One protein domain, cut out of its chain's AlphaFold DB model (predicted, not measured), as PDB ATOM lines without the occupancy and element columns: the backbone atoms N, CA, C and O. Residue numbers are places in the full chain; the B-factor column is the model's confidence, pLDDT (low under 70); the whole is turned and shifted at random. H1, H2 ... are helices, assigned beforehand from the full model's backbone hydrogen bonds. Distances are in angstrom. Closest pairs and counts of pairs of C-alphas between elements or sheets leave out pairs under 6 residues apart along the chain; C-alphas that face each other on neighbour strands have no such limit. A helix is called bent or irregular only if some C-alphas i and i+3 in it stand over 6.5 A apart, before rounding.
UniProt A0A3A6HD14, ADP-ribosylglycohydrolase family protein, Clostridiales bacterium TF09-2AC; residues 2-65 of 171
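Overview. This is residues 2 to 65 of the 171 residues of the protein "ADP-ribosylglycohydrolase family protein" of Clostridiales bacterium TF09-2AC (UniProt A0A3A6HD14). A long helix, H1, and a shorter one, H3, run side by side in opposite ways along a rod, while the small helix H2 sits at one end of it, beyond the last residues of H1. From H2 a long loop, residues 32 to 51, folds back past the last turns of H1 and leads into H3. The printed part has 64 residues with three named helices, in the order H1, H2, H3, and no named strand; the class is all helix. The whole is loose, with a radius of gyration of the C-alphas of 13.4 A, and spans 44 by 21 by 19 A.

Along the chain. H1, the longest helix, holds residues 2 to 21 and measures 29.6 A from C-alpha 2 at (97.101, 102.948, 109.480) to C-alpha 21 at (123.385, 111.742, 119.759). It is irregular, but only just: C-alphas 17 and 20 are 7.0 A apart. H3 holds residues 52 to 63, 16.2 A long, and ends with C-alpha 63 at (101.789, 91.126, 123.364). H2 holds residues 26 to 31, 8.7 A long.

Arrangement. H1 touches H3, with residues 8 to 15 of H1 and 53 to 57 of H3 alone; the closest C-alphas are those of Ala 12 and Thr 54, 5.5 A apart. The rough line of H1 stands to that of H3 at a shallow tilt of 23 degrees, opposite ways. H1 and H2 are close but not clearly touching, with the closest C-alphas, those of Ala 21 and Ile 29, 7.7 A apart. Their lines are about perpendicular, at 79 degrees. H2 and H3 are apart. In H2 and H3 every O i to N i+4 pair is within hydrogen-bond range; in H1, 14 of 16 are.

Size, cuts and confidence. The C-alphas of Asp 31 and Glu 65, the two farthest apart, are 44.5 A from each other. The printed part has no cut. The link from H1 to H2 is tight, with 4 residues; that from H2 to H3 is long, with 20. The mean pLDDT of the printed part is 93.9, and residues 2 to 3 are under 70.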
ATOM      1  N   LYS A   2      96.034 102.108 110.081       61.16
ATOM      2  CA  LYS A   2      97.101 102.948 109.480       61.16
ATOM      3  C   LYS A   2      97.836 103.858 110.487       61.16
ATOM      4  O   LYS A   2      99.052 103.907 110.487       61.16
ATOM      5  N   GLN A   3      97.107 104.461 111.429       69.75
ATOM      6  CA  GLN A   3      97.679 105.376 112.431       69.75
ATOM      7  C   GLN A   3      98.604 104.705 113.462       69.75
ATOM      8  O   GLN A   3      99.534 105.349 113.929       69.75
ATOM      9  N   ILE A   4      98.374 103.431 113.814       77.19
ATOM     10  CA  ILE A   4      99.257 102.702 114.745       77.19
ATOM     11  C   ILE A   4     100.570 102.387 114.041       77.19
ATOM     12  O   ILE A   4     101.629 102.691 114.567       77.19
ATOM     13  N   HIS A   5     100.490 101.858 112.818       83.88
ATOM     14  CA  HIS A   5     101.663 101.636 111.979       83.88
ATOM     15  C   HIS A   5     102.486 102.923 111.811       83.88
ATOM     16  O   HIS A   5     103.684 102.922 112.074       83.88
ATOM     17  N   ASP A   6     101.838 104.028 111.436       88.88
ATOM     18  CA  ASP A   6     102.520 105.307 111.220       88.88
ATOM     19  C   ASP A   6     103.159 105.834 112.518       88.88
ATOM     20  O   ASP A   6     104.276 106.349 112.489       88.88
ATOM     21  N   GLY A   7     102.493 105.645 113.664       88.50
ATOM     22  CA  GLY A   7     103.033 105.993 114.979       88.50
ATOM     23  C   GLY A   7     104.251 105.155 115.370       88.50
ATOM     24  O   GLY A   7     105.251 105.706 115.816       88.50
ATOM     25  N   VAL A   8     104.202 103.840 115.156       92.75
ATOM     26  CA  VAL A   8     105.290 102.911 115.504       92.75
ATOM     27  C   VAL A   8     106.504 103.117 114.603       92.75
ATOM     28  O   VAL A   8     107.630 103.171 115.092       92.75
ATOM     29  N   ILE A   9     106.296 103.292 113.296       95.50
ATOM     30  CA  ILE A   9     107.382 103.622 112.366       95.50
ATOM     31  C   ILE A   9     107.977 104.994 112.697       95.50
ATOM     32  O   ILE A   9     109.196 105.149 112.672       95.50
ATOM     33  N   GLY A  10     107.140 105.976 113.048       96.31
ATOM     34  CA  GLY A  10     107.593 107.285 113.513       96.31
ATOM     35  C   GLY A  10     108.436 107.203 114.788       96.31
ATOM     36  O   GLY A  10     109.484 107.842 114.855       96.31
ATOM     37  N   LEU A  11     108.023 106.380 115.758       97.25
ATOM     38  CA  LEU A  11     108.771 106.111 116.989       97.25
ATOM     39  C   LEU A  11     110.136 105.497 116.678       97.25
ATOM     40  O   LEU A  11     111.147 106.060 117.079       97.25
ATOM     41  N   ALA A  12     110.176 104.411 115.900       98.00
ATOM     42  CA  ALA A  12     111.426 103.735 115.562       98.00
ATOM     43  C   ALA A  12     112.386 104.635 114.767       98.00
ATOM     44  O   ALA A  12     113.597 104.609 114.977       98.00
ATOM     45  N   ALA A  13     111.851 105.467 113.867       98.00
ATOM     46  CA  ALA A  13     112.642 106.451 113.139       98.00
ATOM     47  C   ALA A  13     113.183 107.557 114.059       98.00
ATOM     48  O   ALA A  13     114.332 107.959 113.904       98.00
ATOM     49  N   GLY A  14     112.385 108.052 115.009       97.81
ATOM     50  CA  GLY A  14     112.824 109.054 115.982       97.81
ATOM     51  C   GLY A  14     113.906 108.523 116.923       97.81
ATOM     52  O   GLY A  14     114.928 109.180 117.106       97.81
ATOM     53  N   ASP A  15     113.708 107.313 117.444       98.44
ATOM     54  CA  ASP A  15     114.661 106.596 118.293       98.44
ATOM     55  C   ASP A  15     116.002 106.394 117.566       98.44
ATOM     56  O   ASP A  15     117.032 106.924 117.981       98.44
ATOM     57  N   ALA A  16     115.989 105.765 116.384       98.19
ATOM     58  CA  ALA A  16     117.208 105.540 115.606       98.19
ATOM     59  C   ALA A  16     117.924 106.834 115.168       98.19
ATOM     60  O   ALA A  16     119.147 106.845 115.009       98.19
ATOM     61  N   LEU A  17     117.191 107.940 114.984       98.06
ATOM     62  CA  LEU A  17     117.778 109.256 114.713       98.06
ATOM     63  C   LEU A  17     118.491 109.827 115.955       98.06
ATOM     64  O   LEU A  17     119.485 110.544 115.819       98.06
ATOM     65  N   GLY A  18     117.987 109.509 117.151       97.50
ATOM     66  CA  GLY A  18     118.505 109.955 118.444       97.50
ATOM     67  C   GLY A  18     119.698 109.149 118.966       97.50
ATOM     68  O   GLY A  18     120.600 109.746 119.555       97.50
ATOM     69  N   VAL A  19     119.766 107.841 118.696       97.94
ATOM     70  CA  VAL A  19     120.822 106.928 119.195       97.94
ATOM     71  C   VAL A  19     122.260 107.467 119.038       97.94
ATOM     72  O   VAL A  19     123.022 107.442 120.007       97.94
ATOM     73  N   PRO A  20     122.693 108.006 117.879       97.44
ATOM     74  CA  PRO A  20     124.052 108.542 117.717       97.44
ATOM     75  C   PRO A  20     124.362 109.786 118.567       97.44
ATOM     76  O   PRO A  20     125.527 110.166 118.708       97.44
ATOM     77  N   ALA A  21     123.323 110.477 119.039       96.94
ATOM     78  CA  ALA A  21     123.385 111.742 119.759       96.94
ATOM     79  C   ALA A  21     123.111 111.595 121.266       96.94
ATOM     80  O   ALA A  21     123.128 112.595 121.984       96.94
ATOM     81  N   GLU A  22     122.869 110.377 121.748       96.56
ATOM     82  CA  GLU A  22     122.558 110.114 123.149       96.56
ATOM     83  C   GLU A  22     123.688 110.589 124.083       96.56
ATOM     84  O   GLU A  22     124.873 110.452 123.770       96.56
ATOM     85  N   PHE A  23     123.316 111.180 125.222       96.12
ATOM     86  CA  PHE A  23     124.199 111.793 126.230       96.12
ATOM     87  C   PHE A  23     125.027 113.011 125.787       96.12
ATOM     88  O   PHE A  23     125.733 113.580 126.622       96.12
ATOM     89  N   LYS A  24     124.924 113.474 124.532       95.69
ATOM     90  CA  LYS A  24     125.525 114.754 124.126       95.69
ATOM     91  C   LYS A  24     124.839 115.919 124.845       95.69
ATOM     92  O   LYS A  24     123.613 115.971 124.966       95.69
ATOM     93  N   SER A  25     125.624 116.892 125.291       96.81
ATOM     94  CA  SER A  25     125.102 118.128 125.871       96.81
ATOM     95  C   SER A  25     124.413 119.005 124.819       96.81
ATOM     96  O   SER A  25     124.647 118.896 123.614       96.81
ATOM     97  N   ARG A  26     123.587 119.956 125.274       96.31
ATOM     98  CA  ARG A  26     122.932 120.931 124.382       96.31
ATOM     99  C   ARG A  26     123.933 121.759 123.572       96.31
ATOM    100  O   ARG A  26     123.626 122.102 122.438       96.31
ATOM    101  N   ALA A  27     125.095 122.077 124.149       97.50
ATOM    102  CA  ALA A  27     126.153 122.810 123.456       97.50
ATOM    103  C   ALA A  27     126.764 121.961 122.332       97.50
ATOM    104  O   ALA A  27     126.852 122.424 121.202       97.50
ATOM    105  N   GLU A  28     127.068 120.688 122.602       96.81
ATOM    106  CA  GLU A  28     127.576 119.761 121.580       96.81
ATOM    107  C   GLU A  28     126.568 119.530 120.446       96.81
ATOM    108  O   GLU A  28     126.958 119.440 119.286       96.81
ATOM    109  N   ILE A  29     125.268 119.465 120.757       97.25
ATOM    110  CA  ILE A  29     124.210 119.367 119.740       97.25
ATOM    111  C   ILE A  29     124.055 120.668 118.946       97.25
ATOM    112  O   ILE A  29     123.736 120.610 117.763       97.25
ATOM    113  N   ALA A  30     124.262 121.832 119.564       97.00
ATOM    114  CA  ALA A  30     124.224 123.106 118.851       97.00
ATOM    115  C   ALA A  30     125.379 123.226 117.842       97.00
ATOM    116  O   ALA A  30     125.168 123.736 116.741       97.00
ATOM    117  N   ASP A  31     126.561 122.716 118.200       97.44
ATOM    118  CA  ASP A  31     127.744 122.712 117.335       97.44
ATOM    119  C   ASP A  31     127.673 121.636 116.232       97.44
ATOM    120  O   ASP A  31     128.159 121.855 115.123       97.44
ATOM    121  N   ASP A  32     127.037 120.491 116.506       95.12
ATOM    122  CA  ASP A  32     126.859 119.373 115.564       95.12
ATOM    123  C   ASP A  32     125.401 118.846 115.549       95.12
ATOM    124  O   ASP A  32     125.102 117.768 116.095       95.12
ATOM    125  N   PRO A  33     124.467 119.596 114.923       97.06
ATOM    126  CA  PRO A  33     123.050 119.253 114.921       97.06
ATOM    127  C   PRO A  33     122.739 117.956 114.171       97.06
ATOM    128  O   PRO A  33     123.272 117.673 113.096       97.06
ATOM    129  N   VAL A  34     121.782 117.191 114.695       97.12
ATOM    130  CA  VAL A  34     121.229 116.027 113.992       97.12
ATOM    131  C   VAL A  34     120.274 116.510 112.900       97.12
ATOM    132  O   VAL A  34     119.193 117.015 113.188       97.12
ATOM    133  N   VAL A  35     120.678 116.357 111.638       97.06
ATOM    134  CA  VAL A  35     119.888 116.776 110.460       97.06
ATOM    135  C   VAL A  35     119.459 115.611 109.565       97.06
ATOM    136  O   VAL A  35     118.618 115.779 108.685       97.06
ATOM    137  N   SER A  36     120.036 114.427 109.767       97.44
ATOM    138  CA  SER A  36     119.737 113.211 109.013       97.44
ATOM    139  C   SER A  36     120.145 111.965 109.801       97.44
ATOM    140  O   SER A  36     120.849 112.055 110.810       97.44
ATOM    141  N   MET A  37     119.713 110.794 109.324       97.88
ATOM    142  CA  MET A  37     120.162 109.506 109.850       97.88
ATOM    143  C   MET A  37     121.670 109.360 109.655       97.88
ATOM    144  O   MET A  37     122.150 109.209 108.529       97.88
ATOM    145  N   ARG A  38     122.405 109.380 110.764       95.44
ATOM    146  CA  ARG A  38     123.842 109.124 110.799       95.44
ATOM    147  C   ARG A  38     124.129 107.860 111.588       95.44
ATOM    148  O   ARG A  38     123.396 107.510 112.503       95.44
ATOM    149  N   GLY A  39     125.181 107.163 111.189       95.25
ATOM    150  CA  GLY A  39     125.713 106.038 111.941       95.25
ATOM    151  C   GLY A  39     126.880 106.490 112.793       95.25
ATOM    152  O   GLY A  39     127.506 107.511 112.507       95.25
ATOM    153  N   TYR A  40     127.201 105.657 113.769       93.75
ATOM    154  CA  TYR A  40     128.284 105.809 114.724       93.75
ATOM    155  C   TYR A  40     128.097 107.046 115.618       93.75
ATOM    156  O   TYR A  40     127.362 107.975 115.304       93.75
ATOM    157  N   GLY A  41     128.711 107.043 116.794       93.56
ATOM    158  CA  GLY A  41     128.415 108.011 117.847       93.56
ATOM    159  C   GLY A  41     128.527 107.323 119.193       93.56
ATOM    160  O   GLY A  41     129.380 106.451 119.354       93.56
ATOM    161  N   THR A  42     127.634 107.664 120.116       94.00
ATOM    162  CA  THR A  42     127.645 107.196 121.508       94.00
ATOM    163  C   THR A  42     127.876 105.689 121.646       94.00
ATOM    164  O   THR A  42     128.780 105.270 122.363       94.00
ATOM    165  N   HIS A  43     127.147 104.874 120.876       94.50
ATOM    166  CA  HIS A  43     127.228 103.406 120.950       94.50
ATOM    167  C   HIS A  43     127.954 102.748 119.775       94.50
ATOM    168  O   HIS A  43     127.966 101.525 119.662       94.50
ATOM    169  N   SER A  44     128.553 103.541 118.878       96.06
ATOM    170  CA  SER A  44     129.270 103.045 117.687       96.06
ATOM    171  C   SER A  44     128.458 102.086 116.791       96.06
ATOM    172  O   SER A  44     129.025 101.196 116.157       96.06
ATOM    173  N   GLN A  45     127.139 102.280 116.705       97.88
ATOM    174  CA  GLN A  45     126.236 101.463 115.886       97.88
ATOM    175  C   GLN A  45     126.013 102.047 114.482       97.88
ATOM    176  O   GLN A  45     126.103 103.262 114.326       97.88
ATOM    177  N   PRO A  46     125.709 101.238 113.449       98.00
ATOM    178  CA  PRO A  46     125.371 101.733 112.113       98.00
ATOM    179  C   PRO A  46     124.168 102.694 112.082       98.00
ATOM    180  O   PRO A  46     123.366 102.763 113.008       98.00
ATOM    181  N   ALA A  47     124.021 103.432 110.979       97.88
ATOM    182  CA  ALA A  47     122.870 104.315 110.783       97.88
ATOM    183  C   ALA A  47     121.563 103.506 110.769       97.88
ATOM    184  O   ALA A  47     121.480 102.484 110.085       97.88
ATOM    185  N   GLY A  48     120.541 103.984 111.480       97.50
ATOM    186  CA  GLY A  48     119.241 103.312 111.570       97.50
ATOM    187  C   GLY A  48     119.129 102.272 112.692       97.50
ATOM    188  O   GLY A  48     118.065 101.672 112.837       97.50
ATOM    189  N   THR A  49     120.180 102.055 113.489       98.00
ATOM    190  CA  THR A  49     120.075 101.254 114.717       98.00
ATOM    191  C   THR A  49     119.243 101.999 115.762       98.00
ATOM    192  O   THR A  49     119.568 103.127 116.116       98.00
ATOM    193  N   TRP A  50     118.183 101.350 116.238       97.94
ATOM    194  CA  TRP A  50     117.281 101.803 117.303       97.94
ATOM    195  C   TRP A  50     117.680 101.215 118.669       97.94
ATOM    196  O   TRP A  50     118.535 100.327 118.731       97.94
ATOM    197  N   SER A  51     117.094 101.723 119.756       97.81
ATOM    198  CA  SER A  51     117.459 101.405 121.144       97.81
ATOM    199  C   SER A  51     116.459 100.466 121.845       97.81
ATOM    200  O   SER A  51     115.619  99.802 121.227       97.81
ATOM    201  N   ASP A  52     116.550 100.355 123.168       96.75
ATOM    202  CA  ASP A  52     115.569  99.634 123.972       96.75
ATOM    203  C   ASP A  52     114.154 100.231 123.872       96.75
ATOM    204  O   ASP A  52     113.192  99.469 123.969       96.75
ATOM    205  N   ASP A  53     113.994 101.518 123.547       96.44
ATOM    206  CA  ASP A  53     112.683 102.151 123.337       96.44
ATOM    207  C   ASP A  53     111.879 101.463 122.221       96.44
ATOM    208  O   ASP A  53     110.723 101.051 122.407       96.44
ATOM    209  N   THR A  54     112.500 101.272 121.052       97.81
ATOM    210  CA  THR A  54     111.875 100.521 119.956       97.81
ATOM    211  C   THR A  54     111.724  99.044 120.319       97.81
ATOM    212  O   THR A  54     110.683  98.459 120.017       97.81
ATOM    213  N   SER A  55     112.693  98.442 121.026       97.19
ATOM    214  CA  SER A  55     112.596  97.042 121.490       97.19
ATOM    215  C   SER A  55     111.335  96.810 122.328       97.19
ATOM    216  O   SER A  55     110.557  95.894 122.058       97.19
ATOM    217  N   MET A  56     111.123  97.653 123.340       96.50
ATOM    218  CA  MET A  56     109.994  97.564 124.263       96.50
ATOM    219  C   MET A  56     108.673  97.862 123.559       96.50
ATOM    220  O   MET A  56     107.680  97.184 123.813       96.50
ATOM    221  N   THR A  57     108.663  98.821 122.630       93.81
ATOM    222  CA  THR A  57     107.475  99.123 121.822       93.81
ATOM    223  C   THR A  57     107.078  97.934 120.950       93.81
ATOM    224  O   THR A  57     105.902  97.584 120.885       93.81
ATOM    225  N   LEU A  58     108.042  97.278 120.302       93.69
ATOM    226  CA  LEU A  58     107.784  96.084 119.496       93.69
ATOM    227  C   LEU A  58     107.288  94.914 120.354       93.69
ATOM    228  O   LEU A  58     106.326  94.255 119.968       93.69
ATOM    229  N   ALA A  59     107.886  94.693 121.527       92.19
ATOM    230  CA  ALA A  59     107.419  93.677 122.469       92.19
ATOM    231  C   ALA A  59     105.986  93.957 122.954       92.19
ATOM    232  O   ALA A  59     105.161  93.046 123.017       92.19
ATOM    233  N   LEU A  60     105.658  95.225 123.233       89.81
ATOM    234  CA  LEU A  60     104.298  95.634 123.570       89.81
ATOM    235  C   LEU A  60     103.338  95.322 122.421       89.81
ATOM    236  O   LEU A  60     102.320  94.689 122.664       89.81
ATOM    237  N   LEU A  61     103.667  95.712 121.186       88.56
ATOM    238  CA  LEU A  61     102.826  95.450 120.012       88.56
ATOM    239  C   LEU A  61     102.596  93.959 119.751       88.56
ATOM    240  O   LEU A  61     101.530  93.606 119.259       88.56
ATOM    241  N   ASP A  62     103.577  93.111 120.060       89.50
ATOM    242  CA  ASP A  62     103.459  91.655 119.927       89.50
ATOM    243  C   ASP A  62     102.549  91.046 121.009       89.50
ATOM    244  O   ASP A  62     101.836  90.078 120.759       89.50
ATOM    245  N   SER A  63     102.541  91.637 122.209       86.62
ATOM    246  CA  SER A  63     101.789  91.126 123.364       86.62
ATOM    247  C   SER A  63     100.406  91.750 123.584       86.62
ATOM    248  O   SER A  63      99.584  91.161 124.284       86.62
ATOM    249  N   ILE A  64     100.158  92.954 123.060       84.56
ATOM    250  CA  ILE A  64      98.965  93.734 123.396       84.56
ATOM    251  C   ILE A  64      97.731  93.167 122.696       84.56
ATOM    252  O   ILE A  64      97.730  92.900 121.494       84.56
ATOM    253  N   GLU A  65      96.640  93.024 123.446       81.06
ATOM    254  CA  GLU A  65      95.359  92.630 122.872       81.06
ATOM    255  C   GLU A  65      94.687  93.816 122.160       81.06
ATOM    256  O   GLU A  65      94.760  94.965 122.597       81.06
TER     257      GLU A  65